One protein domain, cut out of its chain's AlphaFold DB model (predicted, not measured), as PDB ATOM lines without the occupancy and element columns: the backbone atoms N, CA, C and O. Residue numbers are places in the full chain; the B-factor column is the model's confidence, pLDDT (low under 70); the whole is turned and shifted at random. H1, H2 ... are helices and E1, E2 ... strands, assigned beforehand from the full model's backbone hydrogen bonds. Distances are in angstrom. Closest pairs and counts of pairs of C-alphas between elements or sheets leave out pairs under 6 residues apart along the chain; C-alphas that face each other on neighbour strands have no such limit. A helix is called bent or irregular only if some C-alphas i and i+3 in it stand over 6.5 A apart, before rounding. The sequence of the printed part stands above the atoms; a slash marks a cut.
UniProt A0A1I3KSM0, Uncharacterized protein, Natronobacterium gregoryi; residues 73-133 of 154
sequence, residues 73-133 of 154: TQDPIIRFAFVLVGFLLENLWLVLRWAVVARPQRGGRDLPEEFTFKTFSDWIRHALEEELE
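This is residues 73 to 133 of the 154 residues of an uncharacterized protein of Natronobacterium gregoryi (UniProt A0A1I3KSM0). One long straight helix, H1, makes the long axis, with a small hairpin of two short strands, E1 and E2, at its far end. From there the chain folds back along H1, and a shorter helix, H2, begins beside residues 90 to 93 of H1 and points away from it, so that the two make a loose, lopsided T. The printed part has 61 residues, with H1, E1, E2 and H2 in that order along the chain; the class is mostly helix, and the sheet E1 - E2 is antiparallel. The whole is only just loose, close to extended, with a radius of gyration of the C-alphas of 15.2 A, and its outline is flat, spanning 50 by 29 by 15 A.

Start with H1, residues 76 to 101; a tight link of one residue leads from it to E1, residues 103 to 105. Another tight link, of two residues, leads on to E2, residues 108 to 110. E1 and E2 form a hairpin, antiparallel at 141 degrees; look for N 103 and O 110, 3.2 A apart, and N 105 and O 108, 3.3 A apart, both within hydrogen-bond range. H1 and E2 are near each other, with 5 pairs of C-alphas within 10 A. A short link of six residues then brings you to H2, residues 117 to 131. H1 and H2 only just touch, with 3 pairs of C-alphas within 8 A, through residues 90 to 93 of H1 and 117 to 120 of H2 alone. Their closest C-alphas, those of Trp 93 and Phe 117, are 6.7 A apart, and their lines stand about perpendicular, at 75 degrees. E1 and H2 are apart. In H2 every O i to N i+4 pair is within hydrogen-bond range, and in H1 21 of 22 are.

Find C-alpha 76 at (167.367, 212.175, 156.183); from there H1 runs 36.1 A to C-alpha 101 at (196.451, 233.060, 160.543). H1 is neither bent nor irregular, but only just: C-alphas 98 and 101 are 6.1 A apart. Next come E1, 6.3 A long, and E2, 6.6 A long. H2 runs 21.1 A and ends with C-alpha 131 at (173.521, 240.875, 156.690).

The two C-alphas farthest apart, those of Gln 74 and Arg 106, are 50.6 A apart. Residues 73 to 88, of which 76 to 88 belong to H1, stand free, and so do residues 125 to 133, of which 125 to 131 belong to H2. The printed part has no cut and no long link. The mean pLDDT of the printed part is 78.7, and residues 102 to 113 are under 70.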
ATOM      1  N   THR A  73     164.278 217.472 163.055       77.75
ATOM      2  CA  THR A  73     163.780 217.035 161.747       77.75
ATOM      3  C   THR A  73     164.080 215.553 161.496       77.75
ATOM      4  O   THR A  73     165.221 215.108 161.619       77.75
ATOM      5  N   GLN A  74     163.051 214.791 161.110       77.00
ATOM      6  CA  GLN A  74     163.159 213.359 160.786       77.00
ATOM      7  C   GLN A  74     163.615 213.087 159.342       77.00
ATOM      8  O   GLN A  74     163.953 211.952 159.017       77.00
ATOM      9  N   ASP A  75     163.641 214.106 158.479       86.94
ATOM     10  CA  ASP A  75     164.056 213.982 157.081       86.94
ATOM     11  C   ASP A  75     165.574 213.693 156.959       86.94
ATOM     12  O   ASP A  75     166.403 214.524 157.369       86.94
ATOM     13  N   PRO A  76     165.967 212.540 156.379       86.00
ATOM     14  CA  PRO A  76     167.367 212.175 156.183       86.00
ATOM     15  C   PRO A  76     168.148 213.139 155.282       86.00
ATOM     16  O   PRO A  76     169.337 213.353 155.522       86.00
ATOM     17  N   ILE A  77     167.508 213.725 154.267       89.69
ATOM     18  CA  ILE A  77     168.135 214.645 153.309       89.69
ATOM     19  C   ILE A  77     168.519 215.933 154.027       89.69
ATOM     20  O   ILE A  77     169.659 216.385 153.932       89.69
ATOM     21  N   ILE A  78     167.594 216.483 154.813       83.62
ATOM     22  CA  ILE A  78     167.834 217.698 155.598       83.62
ATOM     23  C   ILE A  78     168.951 217.451 156.619       83.62
ATOM     24  O   ILE A  78     169.881 218.249 156.745       83.62
ATOM     25  N   ARG A  79     168.922 216.308 157.313       83.81
ATOM     26  CA  ARG A  79     169.981 215.934 158.259       83.81
ATOM     27  C   ARG A  79     171.341 215.785 157.573       83.81
ATOM     28  O   ARG A  79     172.351 216.209 158.132       83.81
ATOM     29  N   PHE A  80     171.373 215.212 156.371       85.75
ATOM     30  CA  PHE A  80     172.590 215.098 155.572       85.75
ATOM     31  C   PHE A  80     173.106 216.466 155.111       85.75
ATOM     32  O   PHE A  80     174.304 216.724 155.212       85.75
ATOM     33  N   ALA A  81     172.222 217.370 154.687       86.31
ATOM     34  CA  ALA A  81     172.594 218.731 154.312       86.31
ATOM     35  C   ALA A  81     173.283 219.464 155.474       86.31
ATOM     36  O   ALA A  81     174.360 220.025 155.288       86.31
ATOM     37  N   PHE A  82     172.748 219.373 156.697       82.69
ATOM     38  CA  PHE A  82     173.398 219.950 157.882       82.69
ATOM     39  C   PHE A  82     174.767 219.335 158.181       82.69
ATOM     40  O   PHE A  82     175.692 220.045 158.578       82.69
ATOM     41  N   VAL A  83     174.922 218.025 157.974       82.62
ATOM     42  CA  VAL A  83     176.222 217.356 158.109       82.62
ATOM     43  C   VAL A  83     177.221 217.914 157.097       82.62
ATOM     44  O   VAL A  83     178.348 218.242 157.463       82.62
ATOM     45  N   LEU A  84     176.802 218.066 155.842       85.25
ATOM     46  CA  LEU A  84     177.643 218.583 154.768       85.25
ATOM     47  C   LEU A  84     178.051 220.041 155.015       85.25
ATOM     48  O   LEU A  84     179.225 220.375 154.867       85.25
ATOM     49  N   VAL A  85     177.120 220.882 155.474       85.00
ATOM     50  CA  VAL A  85     177.409 222.265 155.885       85.00
ATOM     51  C   VAL A  85     178.410 222.299 157.041       85.00
ATOM     52  O   VAL A  85     179.376 223.056 156.985       85.00
ATOM     53  N   GLY A  86     178.249 221.448 158.060       82.38
ATOM     54  CA  GLY A  86     179.202 221.375 159.172       82.38
ATOM     55  C   GLY A  86     180.615 220.994 158.719       82.38
ATOM     56  O   GLY A  86     181.583 221.626 159.140       82.38
ATOM     57  N   PHE A  87     180.745 220.025 157.806       81.81
ATOM     58  CA  PHE A  87     182.040 219.688 157.205       81.81
ATOM     59  C   PHE A  87     182.619 220.836 156.372       81.81
ATOM     60  O   PHE A  87     183.828 221.065 156.416       81.81
ATOM     61  N   LEU A  88     181.789 221.564 155.621       85.19
ATOM     62  CA  LEU A  88     182.233 222.715 154.835       85.19
ATOM     63  C   LEU A  88     182.818 223.808 155.741       85.19
ATOM     64  O   LEU A  88     183.906 224.309 155.469       85.19
ATOM     65  N   LEU A  89     182.131 224.125 156.842       84.12
ATOM     66  CA  LEU A  89     182.582 225.111 157.825       84.12
ATOM     67  C   LEU A  89     183.892 224.693 158.504       84.12
ATOM     68  O   LEU A  89     184.787 225.520 158.659       84.12
ATOM     69  N   GLU A  90     184.041 223.415 158.864       82.56
ATOM     70  CA  GLU A  90     185.292 222.880 159.425       82.56
ATOM     71  C   GLU A  90     186.459 223.031 158.437       82.56
ATOM     72  O   GLU A  90     187.532 223.511 158.808       82.56
ATOM     73  N   ASN A  91     186.248 222.679 157.165       85.00
ATOM     74  CA  ASN A  91     187.273 222.816 156.130       85.00
ATOM     75  C   ASN A  91     187.626 224.285 155.867       85.00
ATOM     76  O   ASN A  91     188.806 224.614 155.756       85.00
ATOM     77  N   LEU A  92     186.632 225.174 155.811       86.06
ATOM     78  CA  LEU A  92     186.853 226.607 155.630       86.06
ATOM     79  C   LEU A  92     187.666 227.194 156.788       86.06
ATOM     80  O   LEU A  92     188.648 227.898 156.556       86.06
ATOM     81  N   TRP A  93     187.315 226.848 158.028       85.88
ATOM     82  CA  TRP A  93     188.077 227.240 159.209       85.88
ATOM     83  C   TRP A  93     189.531 226.761 159.140       85.88
ATOM     84  O   TRP A  93     190.444 227.553 159.373       85.88
ATOM     85  N   LEU A  94     189.766 225.493 158.780       81.56
ATOM     86  CA  LEU A  94     191.118 224.946 158.627       81.56
ATOM     87  C   LEU A  94     191.918 225.699 157.563       81.56
ATOM     88  O   LEU A  94     193.071 226.049 157.812       81.56
ATOM     89  N   VAL A  95     191.314 225.983 156.406       84.25
ATOM     90  CA  VAL A  95     191.956 226.742 155.325       84.25
ATOM     91  C   VAL A  95     192.300 228.153 155.790       84.25
ATOM     92  O   VAL A  95     193.439 228.571 155.613       84.25
ATOM     93  N   LEU A  96     191.378 228.868 156.438       82.75
ATOM     94  CA  LEU A  96     191.632 230.217 156.955       82.75
ATOM     95  C   LEU A  96     192.732 230.219 158.016       82.75
ATOM     96  O   LEU A  96     193.658 231.033 157.962       82.75
ATOM     97  N   ARG A  97     192.689 229.254 158.936       81.94
ATOM     98  CA  ARG A  97     193.718 229.080 159.961       81.94
ATOM     99  C   ARG A  97     195.092 228.832 159.328       81.94
ATOM    100  O   ARG A  97     196.090 229.326 159.840       81.94
ATOM    101  N   TRP A  98     195.155 228.102 158.214       77.75
ATOM    102  CA  TRP A  98     196.409 227.780 157.527       77.75
ATOM    103  C   TRP A  98     196.892 228.858 156.546       77.75
ATOM    104  O   TRP A  98     198.098 228.988 156.346       77.75
ATOM    105  N   ALA A  99     195.984 229.589 155.901       80.31
ATOM    106  CA  ALA A  99     196.288 230.557 154.847       80.31
ATOM    107  C   ALA A  99     196.459 231.986 155.375       80.31
ATOM    108  O   ALA A  99     197.311 232.712 154.876       80.31
ATOM    109  N   VAL A 100     195.662 232.378 156.374       74.75
ATOM    110  CA  VAL A 100     195.594 233.759 156.879       74.75
ATOM    111  C   VAL A 100     196.287 233.887 158.230       74.75
ATOM    112  O   VAL A 100     197.060 234.813 158.451       74.75
ATOM    113  N   VAL A 101     196.015 232.951 159.141       72.44
ATOM    114  CA  VAL A 101     196.451 233.060 160.543       72.44
ATOM    115  C   VAL A 101     197.854 232.482 160.756       72.44
ATOM    116  O   VAL A 101     198.606 232.937 161.618       72.44
ATOM    117  N   ALA A 102     198.224 231.474 159.970       69.44
ATOM    118  CA  ALA A 102     199.487 230.779 160.126       69.44
ATOM    119  C   ALA A 102     200.682 231.683 159.792       69.44
ATOM    120  O   ALA A 102     200.866 232.086 158.640       69.44
ATOM    121  N   ARG A 103     201.547 231.944 160.779       67.06
ATOM    122  CA  ARG A 103     202.788 232.685 160.530       67.06
ATOM    123  C   ARG A 103     203.862 231.748 159.962       67.06
ATOM    124  O   ARG A 103     204.033 230.635 160.471       67.06
ATOM    125  N   PRO A 104     204.599 232.162 158.915       58.84
ATOM    126  CA  PRO A 104     205.698 231.365 158.385       58.84
ATOM    127  C   PRO A 104     206.841 231.297 159.406       58.84
ATOM    128  O   PRO A 104     207.339 232.329 159.852       58.84
ATOM    129  N   GLN A 105     207.284 230.087 159.758       53.75
ATOM    130  CA  GLN A 105     208.407 229.869 160.674       53.75
ATOM    131  C   GLN A 105     209.348 228.784 160.125       53.75
ATOM    132  O   GLN A 105     208.942 227.883 159.388       53.75
ATOM    133  N   ARG A 106     210.649 228.860 160.435       43.22
ATOM    134  CA  ARG A 106     211.615 227.837 160.000       43.22
ATOM    135  C   ARG A 106     211.312 226.514 160.713       43.22
ATOM    136  O   ARG A 106     211.503 226.418 161.917       43.22
ATOM    137  N   GLY A 107     210.855 225.514 159.958       60.12
ATOM    138  CA  GLY A 107     210.517 224.176 160.467       60.12
ATOM    139  C   GLY A 107     209.017 223.885 160.604       60.12
ATOM    140  O   GLY A 107     208.662 222.777 160.994       60.12
ATOM    141  N   GLY A 108     208.131 224.827 160.256       61.00
ATOM    142  CA  GLY A 108     206.683 224.613 160.313       61.00
ATOM    143  C   GLY A 108     205.867 225.890 160.125       61.00
ATOM    144  O   GLY A 108     206.359 226.903 159.634       61.00
ATOM    145  N   ARG A 109     204.593 225.843 160.509       60.34
ATOM    146  CA  ARG A 109     203.755 227.035 160.644       60.34
ATOM    147  C   ARG A 109     203.278 227.124 162.081       60.34
ATOM    148  O   ARG A 109     202.797 226.120 162.604       60.34
ATOM    149  N   ASP A 110     203.412 228.299 162.682       63.88
ATOM    150  CA  ASP A 110     202.845 228.559 163.999       63.88
ATOM    151  C   ASP A 110     201.357 228.860 163.835       63.88
ATOM    152  O   ASP A 110     200.970 229.727 163.043       63.88
ATOM    153  N   LEU A 111     200.520 228.078 164.512       63.72
ATOM    154  CA  LEU A 111     199.071 228.199 164.441       63.72
ATOM    155  C   LEU A 111     198.558 228.630 165.817       63.72
ATOM    156  O   LEU A 111     198.443 227.760 166.684       63.72
ATOM    157  N   PRO A 112     198.184 229.903 166.012       64.62
ATOM    158  CA  PRO A 112     197.768 230.398 167.317       64.62
ATOM    159  C   PRO A 112     196.532 229.652 167.832       64.62
ATOM    160  O   PRO A 112     195.614 229.308 167.077       64.62
ATOM    161  N   GLU A 113     196.528 229.383 169.136       67.69
ATOM    162  CA  GLU A 113     195.458 228.651 169.828       67.69
ATOM    163  C   GLU A 113     194.183 229.492 170.005       67.69
ATOM    164  O   GLU A 113     193.101 228.945 170.206       67.69
ATOM    165  N   GLU A 114     194.295 230.811 169.843       72.06
ATOM    166  CA  GLU A 114     193.220 231.799 169.990       72.06
ATOM    167  C   GLU A 114     192.114 231.638 168.927       72.06
ATOM    168  O   GLU A 114     190.931 231.860 169.200       72.06
ATOM    169  N   PHE A 115     192.469 231.190 167.712       76.25
ATOM    170  CA  PHE A 115     191.518 231.008 166.610       76.25
ATOM    171  C   PHE A 115     190.876 229.613 166.635       76.25
ATOM    172  O   PHE A 115     191.154 228.733 165.810       76.25
ATOM    173  N   THR A 116     190.011 229.399 167.625       79.88
ATOM    174  CA  THR A 116     189.230 228.163 167.762       79.88
ATOM    175  C   THR A 116     188.068 228.104 166.763       79.88
ATOM    176  O   THR A 116     187.594 229.125 166.266       79.88
ATOM    177  N   PHE A 117     187.557 226.898 166.497       77.69
ATOM    178  CA  PHE A 117     186.380 226.705 165.642       77.69
ATOM    179  C   PHE A 117     185.123 227.418 166.186       77.69
ATOM    180  O   PHE A 117     184.283 227.890 165.418       77.69
ATOM    181  N   LYS A 118     185.016 227.550 167.516       80.25
ATOM    182  CA  LYS A 118     183.935 228.292 168.173       80.25
ATOM    183  C   LYS A 118     183.990 229.778 167.818       80.25
ATOM    184  O   LYS A 118     182.992 230.310 167.352       80.25
ATOM    185  N   THR A 119     185.163 230.403 167.951       82.75
ATOM    186  CA  THR A 119     185.380 231.814 167.591       82.75
ATOM    187  C   THR A 119     184.993 232.078 166.134       82.75
ATOM    188  O   THR A 119     184.280 233.030 165.839       82.75
ATOM    189  N   PHE A 120     185.401 231.191 165.222       85.44
ATOM    190  CA  PHE A 120     185.031 231.276 163.808       85.44
ATOM    191  C   PHE A 120     183.514 231.190 163.579       85.44
ATOM    192  O   PHE A 120     182.956 231.972 162.811       85.44
ATOM    193  N   SER A 121     182.836 230.273 164.273       83.00
ATOM    194  CA  SER A 121     181.378 230.128 164.179       83.00
ATOM    195  C   SER A 121     180.641 231.349 164.743       83.00
ATOM    196  O   SER A 121     179.645 231.779 164.166       83.00
ATOM    197  N   ASP A 122     181.140 231.931 165.838       85.12
ATOM    198  CA  ASP A 122     180.592 233.153 166.432       85.12
ATOM    199  C   ASP A 122     180.736 234.357 165.483       85.12
ATOM    200  O   ASP A 122     179.805 235.150 165.361       85.12
ATOM    201  N   TRP A 123     181.856 234.467 164.759       86.88
ATOM    202  CA  TRP A 123     182.050 235.508 163.742       86.88
ATOM    203  C   TRP A 123     181.096 235.358 162.560       86.88
ATOM    204  O   TRP A 123     180.497 236.341 162.136       86.88
ATOM    205  N   ILE A 124     180.912 234.133 162.053       86.94
ATOM    206  CA  ILE A 124     179.923 233.872 160.997       86.94
ATOM    207  C   ILE A 124     178.523 234.235 161.482       86.94
ATOM    208  O   ILE A 124     177.774 234.859 160.738       86.94
ATOM    209  N   ARG A 125     178.163 233.862 162.717       85.31
ATOM    210  CA  ARG A 125     176.863 234.227 163.288       85.31
ATOM    211  C   ARG A 125     176.671 235.741 163.270       85.31
ATOM    212  O   ARG A 125     175.640 236.186 162.789       85.31
ATOM    213  N   HIS A 126     177.657 236.501 163.739       86.06
ATOM    214  CA  HIS A 126     177.560 237.957 163.794       86.06
ATOM    215  C   HIS A 126     177.428 238.590 162.401       86.06
ATOM    216  O   HIS A 126     176.545 239.409 162.182       86.06
ATOM    217  N   ALA A 127     178.232 238.136 161.434       88.00
ATOM    218  CA  ALA A 127     178.133 238.602 160.051       88.00
ATOM    219  C   ALA A 127     176.763 238.278 159.423       88.00
ATOM    220  O   ALA A 127     176.204 239.085 158.693       88.00
ATOM    221  N   LEU A 128     176.198 237.103 159.725       86.19
ATOM    222  CA  LEU A 128     174.857 236.732 159.269       86.19
ATOM    223  C   LEU A 128     173.750 237.524 159.971       86.19
ATOM    224  O   LEU A 128     172.703 237.739 159.374       86.19
ATOM    225  N   GLU A 129     173.930 237.898 161.237       86.50
ATOM    226  CA  GLU A 129     172.982 238.747 161.968       86.50
ATOM    227  C   GLU A 129     172.916 240.152 161.365       86.50
ATOM    228  O   GLU A 129     171.815 240.676 161.206       86.50
ATOM    229  N   GLU A 130     174.070 240.714 160.993       86.44
ATOM    230  CA  GLU A 130     174.184 242.009 160.319       86.44
ATOM    231  C   GLU A 130     173.577 241.967 158.907       86.44
ATOM    232  O   GLU A 130     172.701 242.766 158.594       86.44
ATOM    233  N   GLU A 131     173.973 240.990 158.087       87.31
ATOM    234  CA  GLU A 131     173.521 240.875 156.690       87.31
ATOM    235  C   GLU A 131     172.020 240.575 156.569       87.31
ATOM    236  O   GLU A 131     171.352 241.045 155.652       87.31
ATOM    237  N   LEU A 132     171.475 239.750 157.470       84.88
ATOM    238  CA  LEU A 132     170.072 239.329 157.413       84.88
ATOM    239  C   LEU A 132     169.138 240.231 158.226       84.88
ATOM    240  O   LEU A 132     167.967 239.874 158.366       84.88
ATOM    241  N   GLU A 133     169.651 241.329 158.800       78.38
ATOM    242  CA  GLU A 133     168.916 242.264 159.666       78.38
ATOM    243  C   GLU A 133     167.989 241.536 160.651       78.38
ATOM    244  O   GLU A 133     166.800 241.838 160.790       78.38
TER     245      GLU A 133